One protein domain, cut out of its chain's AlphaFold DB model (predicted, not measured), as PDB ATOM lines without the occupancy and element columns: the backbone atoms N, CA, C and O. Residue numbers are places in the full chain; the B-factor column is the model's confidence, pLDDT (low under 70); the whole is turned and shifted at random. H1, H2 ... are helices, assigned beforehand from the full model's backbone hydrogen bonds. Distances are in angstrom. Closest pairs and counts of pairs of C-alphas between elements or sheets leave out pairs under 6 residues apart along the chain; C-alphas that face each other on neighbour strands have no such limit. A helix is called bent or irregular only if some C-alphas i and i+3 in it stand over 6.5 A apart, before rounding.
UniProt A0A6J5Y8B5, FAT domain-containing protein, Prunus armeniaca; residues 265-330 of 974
ATOM      1  N   HIS A 265     212.815 181.109 213.571       90.38
ATOM      2  CA  HIS A 265     212.592 179.841 212.876       90.38
ATOM      3  C   HIS A 265     213.444 179.729 211.596       90.38
ATOM      4  O   HIS A 265     214.016 178.673 211.320       90.38
ATOM      5  N   LEU A 266     213.602 180.827 210.845       87.31
ATOM      6  CA  LEU A 266     214.480 180.869 209.669       87.31
ATOM      7  C   LEU A 266     215.953 180.611 210.015       87.31
ATOM      8  O   LEU A 266     216.647 179.962 209.233       87.31
ATOM      9  N   LEU A 267     216.430 181.087 211.170       84.81
ATOM     10  CA  LEU A 267     217.809 180.860 211.611       84.81
ATOM     11  C   LEU A 267     218.045 179.446 212.173       84.81
ATOM     12  O   LEU A 267     219.169 178.949 212.125       84.81
ATOM     13  N   GLN A 268     217.003 178.792 212.692       85.00
ATOM     14  CA  GLN A 268     217.076 177.427 213.229       85.00
ATOM     15  C   GLN A 268     217.014 176.345 212.132       85.00
ATOM     16  O   GLN A 268     217.563 175.253 212.309       85.00
ATOM     17  N   ALA A 269     216.376 176.629 210.993       83.69
ATOM     18  CA  ALA A 269     216.258 175.699 209.871       83.69
ATOM     19  C   ALA A 269     217.538 175.664 209.009       83.69
ATOM     20  O   ALA A 269     217.827 176.598 208.259       83.69
ATOM     21  N   GLU A 270     218.294 174.558 209.058       72.69
ATOM     22  CA  GLU A 270     219.609 174.457 208.395       72.69
ATOM     23  C   GLU A 270     219.563 174.665 206.870       72.69
ATOM     24  O   GLU A 270     220.473 175.275 206.304       72.69
ATOM     25  N   GLU A 271     218.504 174.196 206.203       69.88
ATOM     26  CA  GLU A 271     218.340 174.349 204.752       69.88
ATOM     27  C   GLU A 271     218.167 175.823 204.348       69.88
ATOM     28  O   GLU A 271     218.785 176.280 203.385       69.88
ATOM     29  N   LEU A 272     217.397 176.592 205.125       71.31
ATOM     30  CA  LEU A 272     217.111 178.006 204.863       71.31
ATOM     31  C   LEU A 272     218.300 178.901 205.227       71.31
ATOM     32  O   LEU A 272     218.627 179.825 204.480       71.31
ATOM     33  N   LEU A 273     219.012 178.575 206.308       75.38
ATOM     34  CA  LEU A 273     220.201 179.299 206.758       75.38
ATOM     35  C   LEU A 273     221.316 179.303 205.697       75.38
ATOM     36  O   LEU A 273     221.968 180.323 205.474       75.38
ATOM     37  N   SER A 274     221.493 178.181 204.992       71.12
ATOM     38  CA  SER A 274     222.473 178.071 203.905       71.12
ATOM     39  C   SER A 274     222.136 178.951 202.690       71.12
ATOM     40  O   SER A 274     223.046 179.460 202.037       71.12
ATOM     41  N   SER A 275     220.844 179.187 202.429       72.56
ATOM     42  CA  SER A 275     220.358 179.986 201.291       72.56
ATOM     43  C   SER A 275     220.450 181.504 201.504       72.56
ATOM     44  O   SER A 275     220.468 182.269 200.542       72.56
ATOM     45  N   LEU A 276     220.536 181.958 202.761       75.44
ATOM     46  CA  LEU A 276     220.568 183.381 203.119       75.44
ATOM     47  C   LEU A 276     221.929 184.048 202.838       75.44
ATOM     48  O   LEU A 276     221.976 185.246 202.533       75.44
ATOM     49  N   GLY A 277     223.030 183.294 202.931       78.31
ATOM     50  CA  GLY A 277     224.396 183.835 202.914       78.31
ATOM     51  C   GLY A 277     224.729 184.677 204.160       78.31
ATOM     52  O   GLY A 277     223.877 184.896 205.019       78.31
ATOM     53  N   SER A 278     225.969 185.171 204.275       82.06
ATOM     54  CA  SER A 278     226.425 185.975 205.430       82.06
ATOM     55  C   SER A 278     225.577 187.230 205.650       82.06
ATOM     56  O   SER A 278     225.118 187.493 206.761       82.06
ATOM     57  N   ASP A 279     225.321 187.969 204.573       81.44
ATOM     58  CA  ASP A 279     224.652 189.269 204.634       81.44
ATOM     59  C   ASP A 279     223.161 189.103 204.935       81.44
ATOM     60  O   ASP A 279     222.569 189.910 205.648       81.44
ATOM     61  N   GLY A 280     222.550 188.018 204.443       84.62
ATOM     62  CA  GLY A 280     221.174 187.662 204.782       84.62
ATOM     63  C   GLY A 280     221.027 187.265 206.248       84.62
ATOM     64  O   GLY A 280     220.065 187.675 206.889       84.62
ATOM     65  N   VAL A 281     221.995 186.528 206.803       88.00
ATOM     66  CA  VAL A 281     222.004 186.170 208.230       88.00
ATOM     67  C   VAL A 281     222.131 187.421 209.106       88.00
ATOM     68  O   VAL A 281     221.323 187.602 210.014       88.00
ATOM     69  N   GLN A 282     223.071 188.323 208.801       88.75
ATOM     70  CA  GLN A 282     223.216 189.599 209.520       88.75
ATOM     71  C   GLN A 282     221.959 190.466 209.422       88.75
ATOM     72  O   GLN A 282     221.505 191.019 210.425       88.75
ATOM     73  N   PHE A 283     221.352 190.534 208.236       89.69
ATOM     74  CA  PHE A 283     220.093 191.240 208.027       89.69
ATOM     75  C   PHE A 283     218.986 190.701 208.943       89.69
ATOM     76  O   PHE A 283     218.349 191.480 209.652       89.69
ATOM     77  N   VAL A 284     218.792 189.377 208.987       91.44
ATOM     78  CA  VAL A 284     217.777 188.724 209.829       91.44
ATOM     79  C   VAL A 284     218.049 188.948 211.322       91.44
ATOM     80  O   VAL A 284     217.127 189.308 212.048       91.44
ATOM     81  N   ILE A 285     219.300 188.824 211.782       91.94
ATOM     82  CA  ILE A 285     219.689 189.128 213.175       91.94
ATOM     83  C   ILE A 285     219.323 190.577 213.522       91.94
ATOM     84  O   ILE A 285     218.684 190.822 214.545       91.94
ATOM     85  N   ALA A 286     219.655 191.537 212.652       91.31
ATOM     86  CA  ALA A 286     219.297 192.936 212.859       91.31
ATOM     87  C   ALA A 286     217.772 193.151 212.898       91.31
ATOM     88  O   ALA A 286     217.303 194.008 213.644       91.31
ATOM     89  N   ARG A 287     216.978 192.383 212.130       93.75
ATOM     90  CA  ARG A 287     215.503 192.436 212.204       93.75
ATOM     91  C   ARG A 287     214.975 191.873 213.523       93.75
ATOM     92  O   ARG A 287     214.068 192.470 214.090       93.75
ATOM     93  N   ILE A 288     215.538 190.776 214.034       94.38
ATOM     94  CA  ILE A 288     215.130 190.182 215.322       94.38
ATOM     95  C   ILE A 288     215.385 191.162 216.470       94.38
ATOM     96  O   ILE A 288     214.489 191.411 217.277       94.38
ATOM     97  N   ILE A 289     216.577 191.767 216.508       93.06
ATOM     98  CA  ILE A 289     216.927 192.786 217.509       93.06
ATOM     99  C   ILE A 289     215.967 193.980 217.403       93.06
ATOM    100  O   ILE A 289     215.443 194.444 218.415       93.06
ATOM    101  N   GLU A 290     215.677 194.452 216.187       91.62
ATOM    102  CA  GLU A 290     214.716 195.538 215.965       91.62
ATOM    103  C   GLU A 290     213.297 195.166 216.440       91.62
ATOM    104  O   GLU A 290     212.639 195.965 217.101       91.62
ATOM    105  N   CYS A 291     212.839 193.936 216.192       93.94
ATOM    106  CA  CYS A 291     211.531 193.471 216.651       93.94
ATOM    107  C   CYS A 291     211.449 193.453 218.182       93.94
ATOM    108  O   CYS A 291     210.521 194.031 218.742       93.94
ATOM    109  N   TYR A 292     212.423 192.869 218.885       94.44
ATOM    110  CA  TYR A 292     212.389 192.841 220.352       94.44
ATOM    111  C   TYR A 292     212.537 194.226 220.989       94.44
ATOM    112  O   TYR A 292     211.845 194.528 221.961       94.44
ATOM    113  N   THR A 293     213.391 195.089 220.429       91.69
ATOM    114  CA  THR A 293     213.558 196.474 220.907       91.69
ATOM    115  C   THR A 293     212.292 197.304 220.694       91.69
ATOM    116  O   THR A 293     211.894 198.033 221.601       91.69
ATOM    117  N   SER A 294     211.603 197.137 219.559       90.31
ATOM    118  CA  SER A 294     210.358 197.857 219.245       90.31
ATOM    119  C   SER A 294     209.213 197.567 220.221       90.31
ATOM    120  O   SER A 294     208.404 198.452 220.482       90.31
ATOM    121  N   VAL A 295     209.168 196.365 220.812       91.94
ATOM    122  CA  VAL A 295     208.208 196.001 221.871       91.94
ATOM    123  C   VAL A 295     208.806 196.100 223.276       91.94
ATOM    124  O   VAL A 295     208.104 195.842 224.249       91.94
ATOM    125  N   CYS A 296     210.083 196.463 223.413       91.31
ATOM    126  CA  CYS A 296     210.832 196.492 224.676       91.31
ATOM    127  C   CYS A 296     210.857 195.137 225.420       91.31
ATOM    128  O   CYS A 296     210.803 195.115 226.647       91.31
ATOM    129  N   ASP A 297     210.859 193.990 224.730       91.94
ATOM    130  CA  ASP A 297     210.934 192.660 225.370       91.94
ATOM    131  C   ASP A 297     212.390 192.231 225.611       91.94
ATOM    132  O   ASP A 297     212.996 191.469 224.854       91.94
ATOM    133  N   TRP A 298     212.955 192.768 226.691       92.00
ATOM    134  CA  TRP A 298     214.365 192.609 227.042       92.00
ATOM    135  C   TRP A 298     214.741 191.182 227.454       92.00
ATOM    136  O   TRP A 298     215.820 190.702 227.107       92.00
ATOM    137  N   LYS A 299     213.834 190.469 228.134       91.81
ATOM    138  CA  LYS A 299     214.084 189.106 228.632       91.81
ATOM    139  C   LYS A 299     214.191 188.104 227.489       91.81
ATOM    140  O   LYS A 299     215.119 187.295 227.462       91.81
ATOM    141  N   SER A 300     213.267 188.178 226.531       92.06
ATOM    142  CA  SER A 300     213.313 187.328 225.337       92.06
ATOM    143  C   SER A 300     214.529 187.649 224.472       92.06
ATOM    144  O   SER A 300     215.164 186.729 223.959       92.06
ATOM    145  N   LEU A 301     214.903 188.930 224.365       92.38
ATOM    146  CA  LEU A 301     216.107 189.343 223.646       92.38
ATOM    147  C   LEU A 301     217.376 188.730 224.255       92.38
ATOM    148  O   LEU A 301     218.180 188.166 223.522       92.38
ATOM    149  N   GLU A 302     217.561 188.792 225.575       91.00
ATOM    150  CA  GLU A 302     218.753 188.240 226.239       91.00
ATOM    151  C   GLU A 302     218.819 186.705 226.154       91.00
ATOM    152  O   GLU A 302     219.883 186.131 225.886       91.00
ATOM    153  N   SER A 303     217.667 186.036 226.276       93.38
ATOM    154  CA  SER A 303     217.551 184.594 226.024       93.38
ATOM    155  C   SER A 303     217.962 184.241 224.592       93.38
ATOM    156  O   SER A 303     218.751 183.318 224.378       93.38
ATOM    157  N   TRP A 304     217.469 184.990 223.606       93.19
ATOM    158  CA  TRP A 304     217.794 184.763 222.202       93.19
ATOM    159  C   TRP A 304     219.257 185.087 221.871       93.19
ATOM    160  O   TRP A 304     219.886 184.357 221.113       93.19
ATOM    161  N   LEU A 305     219.854 186.128 222.462       91.62
ATOM    162  CA  LEU A 305     221.284 186.425 222.293       91.62
ATOM    163  C   LEU A 305     222.168 185.284 222.811       91.62
ATOM    164  O   LEU A 305     223.191 184.970 222.199       91.62
ATOM    165  N   SER A 306     221.759 184.634 223.902       91.62
ATOM    166  CA  SER A 306     222.426 183.433 224.413       91.62
ATOM    167  C   SER A 306     222.274 182.256 223.440       91.62
ATOM    168  O   SER A 306     223.247 181.564 223.144       91.62
ATOM    169  N   GLU A 307     221.083 182.062 222.868       91.31
ATOM    170  CA  GLU A 307     220.833 181.061 221.822       91.31
ATOM    171  C   GLU A 307     221.633 181.340 220.535       91.31
ATOM    172  O   GLU A 307     222.170 180.428 219.915       91.31
ATOM    173  N   LEU A 308     221.814 182.603 220.150       89.62
ATOM    174  CA  LEU A 308     222.630 182.975 218.996       89.62
ATOM    175  C   LEU A 308     224.090 182.527 219.174       89.62
ATOM    176  O   LEU A 308     224.715 182.046 218.225       89.62
ATOM    177  N   GLN A 309     224.628 182.620 220.394       88.94
ATOM    178  CA  GLN A 309     225.967 182.115 220.708       88.94
ATOM    179  C   GLN A 309     226.043 180.587 220.593       88.94
ATOM    180  O   GLN A 309     227.030 180.063 220.069       88.94
ATOM    181  N   THR A 310     225.005 179.861 221.024       89.50
ATOM    182  CA  THR A 310     224.968 178.395 220.888       89.50
ATOM    183  C   THR A 310     224.816 177.966 219.428       89.50
ATOM    184  O   THR A 310     225.505 177.041 218.995       89.50
ATOM    185  N   LEU A 311     224.010 178.674 218.629       86.12
ATOM    186  CA  LEU A 311     223.888 178.464 217.182       86.12
ATOM    187  C   LEU A 311     225.217 178.704 216.460       86.12
ATOM    188  O   LEU A 311     225.608 177.909 215.601       86.12
ATOM    189  N   ARG A 312     225.949 179.757 216.844       87.38
ATOM    190  CA  ARG A 312     227.297 180.022 216.329       87.38
ATOM    191  C   ARG A 312     228.249 178.871 216.646       87.38
ATOM    192  O   ARG A 312     228.972 178.424 215.760       87.38
ATOM    193  N   ALA A 313     228.232 178.360 217.876       87.06
ATOM    194  CA  ALA A 313     229.054 177.212 218.258       87.06
ATOM    195  C   ALA A 313     228.666 175.937 217.484       87.06
ATOM    196  O   ALA A 313     229.540 175.220 217.001       87.06
ATOM    197  N   LYS A 314     227.362 175.683 217.301       86.00
ATOM    198  CA  LYS A 314     226.827 174.520 216.569       86.00
ATOM    199  C   LYS A 314     227.237 174.509 215.094       86.00
ATOM    200  O   LYS A 314     227.473 173.444 214.527       86.00
ATOM    201  N   HIS A 315     227.310 175.677 214.460       82.94
ATOM    202  CA  HIS A 315     227.640 175.814 213.039       82.94
ATOM    203  C   HIS A 315     229.093 176.222 212.771       82.94
ATOM    204  O   HIS A 315     229.409 176.638 211.653       82.94
ATOM    205  N   ALA A 316     229.980 176.059 213.758       82.38
ATOM    206  CA  ALA A 316     231.405 176.330 213.615       82.38
ATOM    207  C   ALA A 316     231.992 175.665 212.354       82.38
ATOM    208  O   ALA A 316     231.780 174.482 212.093       82.38
ATOM    209  N   GLY A 317     232.719 176.445 211.550       75.44
ATOM    210  CA  GLY A 317     233.349 175.986 210.305       75.44
ATOM    211  C   GLY A 317     232.497 176.125 209.036       75.44
ATOM    212  O   GLY A 317     233.030 175.960 207.941       75.44
ATOM    213  N   LYS A 318     231.208 176.478 209.137       80.75
ATOM    214  CA  LYS A 318     230.380 176.815 207.962       80.75
ATOM    215  C   LYS A 318     230.648 178.257 207.493       80.75
ATOM    216  O   LYS A 318     230.954 179.126 208.309       80.75
ATOM    217  N   SER A 319     230.492 178.538 206.194       74.69
ATOM    218  CA  SER A 319     230.806 179.849 205.579       74.69
ATOM    219  C   SER A 319     230.039 181.027 206.196       74.69
ATOM    220  O   SER A 319     230.576 182.123 206.322       74.69
ATOM    221  N   TYR A 320     228.807 180.791 206.644       76.38
ATOM    222  CA  TYR A 320     227.949 181.788 207.285       76.38
ATOM    223  C   TYR A 320     228.153 181.895 208.808       76.38
ATOM    224  O   TYR A 320     227.585 182.779 209.441       76.38
ATOM    225  N   CYS A 321     228.956 181.025 209.432       77.12
ATOM    226  CA  CYS A 321     229.130 181.000 210.888       77.12
ATOM    227  C   CYS A 321     229.758 182.288 211.439       77.12
ATOM    228  O   CYS A 321     229.435 182.712 212.551       77.12
ATOM    229  N   GLY A 322     230.648 182.919 210.666       78.81
ATOM    230  CA  GLY A 322     231.233 184.214 211.021       78.81
ATOM    231  C   GLY A 322     230.192 185.330 211.127       78.81
ATOM    232  O   GLY A 322     230.400 186.266 211.885       78.81
ATOM    233  N   ALA A 323     229.061 185.179 210.432       80.81
ATOM    234  CA  ALA A 323     227.940 186.108 210.420       80.81
ATOM    235  C   ALA A 323     226.875 185.804 211.494       80.81
ATOM    236  O   ALA A 323     225.872 186.502 211.550       80.81
ATOM    237  N   LEU A 324     227.044 184.801 212.360       83.12
ATOM    238  CA  LEU A 324     226.138 184.563 213.496       83.12
ATOM    239  C   LEU A 324     226.570 185.396 214.711       83.12
ATOM    240  O   LEU A 324     226.951 184.868 215.756       83.12
ATOM    241  N   THR A 325     226.585 186.714 214.543       85.06
ATOM    242  CA  THR A 325     227.062 187.686 215.535       85.06
ATOM    243  C   THR A 325     226.201 188.937 215.528       85.06
ATOM    244  O   THR A 325     225.580 189.264 214.525       85.06
ATOM    245  N   THR A 326     226.214 189.689 216.626       81.69
ATOM    246  CA  THR A 326     225.541 190.995 216.733       81.69
ATOM    247  C   THR A 326     226.350 192.158 216.146       81.69
ATOM    248  O   THR A 326     226.010 193.319 216.361       81.69
ATOM    249  N   THR A 327     227.422 191.862 215.408       73.19
ATOM    250  CA  THR A 327     228.304 192.835 214.747       73.19
ATOM    251  C   THR A 327     227.508 193.866 213.947       73.19
ATOM    252  O   THR A 327     226.641 193.492 213.168       73.19
ATOM    253  N   GLY A 328     227.800 195.153 214.141       68.81
ATOM    254  CA  GLY A 328     227.081 196.249 213.479       68.81
ATOM    255  C   GLY A 328     225.806 196.718 214.195       68.81
ATOM    256  O   GLY A 328     225.185 197.670 213.739       68.81
ATOM    257  N   ASN A 329     225.423 196.105 215.322       77.25
ATOM    258  CA  ASN A 329     224.354 196.612 216.188       77.25
ATOM    259  C   ASN A 329     224.940 197.129 217.509       77.25
ATOM    260  O   ASN A 329     225.712 196.426 218.169       77.25
ATOM    261  N   GLU A 330     224.534 198.327 217.935       79.88
ATOM    262  CA  GLU A 330     224.946 198.923 219.213       79.88
ATOM    263  C   GLU A 330     224.219 198.276 220.402       79.88
ATOM    264  O   GLU A 330     223.341 198.855 221.045       79.88
TER     265      GLU A 330
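Overview. This is residues 265 to 330 of the 974 residues of the protein "FAT domain-containing protein" of Prunus armeniaca (UniProt A0A6J5Y8B5). Two long helices, H2 and H3, lie side by side as a helical hairpin, running opposite ways and touching near the end where the chain turns between them. At the other, open end H2 kinks sharply near residue 278, and its first residues lead back to the short helix H1, which sits over one side of the hairpin; residues 315 to 330, with no named element, turn at that same open end and fold back over the other side. The printed part has 66 residues, with three named helices in the order H1, H2, H3 and no named strand, and its class is all helix. It is compact, with a radius of gyration of the C-alphas of 11.5 A, and its spans of 33 by 21 by 19 A make it only just elongated.

Along the chain. H2, the longest helix, takes residues 270 to 294 and measures 27.4 A from first to last C-alpha. It has a kink of 110 degrees near residue 278 and is irregular: C-alphas 275 and 278 are 9.5 A apart. Its last C-alpha, that of Ser 294, is at (210.358, 197.857, 219.245). H3 is residues 298 to 314, 24.3 A long, and ends with C-alpha 314 at (226.827, 174.520, 216.569). H1 is residues 265 to 268, 5.1 A long, beginning with C-alpha 265 at (212.592, 179.841, 212.876).

Arrangement. H2 and H3 form a helical hairpin with a shallow tilt of 19 degrees, running opposite ways; the line of H2 is a rough one. They touch through residues 289 to 292 of H2 and residues 298 to 301 of H3 alone, and their closest C-alphas, those of Tyr 292 and Leu 301, are 6.1 A apart. H1 touches residues 272 to 281 of H2 alone, with the C-alphas of Leu 267 and Leu 273 closest at 5.6 A. H1 and H3 are close but not clearly touching: their closest C-alphas, those of Gln 268 and Leu 311, are 7.9 A apart. In H3 every O i to N i+4 pair is within hydrogen-bond range, in H2 17 of 21 are, and H1 is too short for such a pair.

Size, cuts and confidence. The two C-alphas farthest apart, those of Val 295 and Gly 317, are 34.2 A from each other. The printed part has no cut, and the links from H1 to H2 and from H2 to H3 are tight, with 1 and 3 residues. The C-alphas of residues 315 to 330 lie 5 to 16 A from the mean of all C-alphas. The mean pLDDT of the printed part is 85.1, and the model's confidence is under 70 at residues 271 and 328.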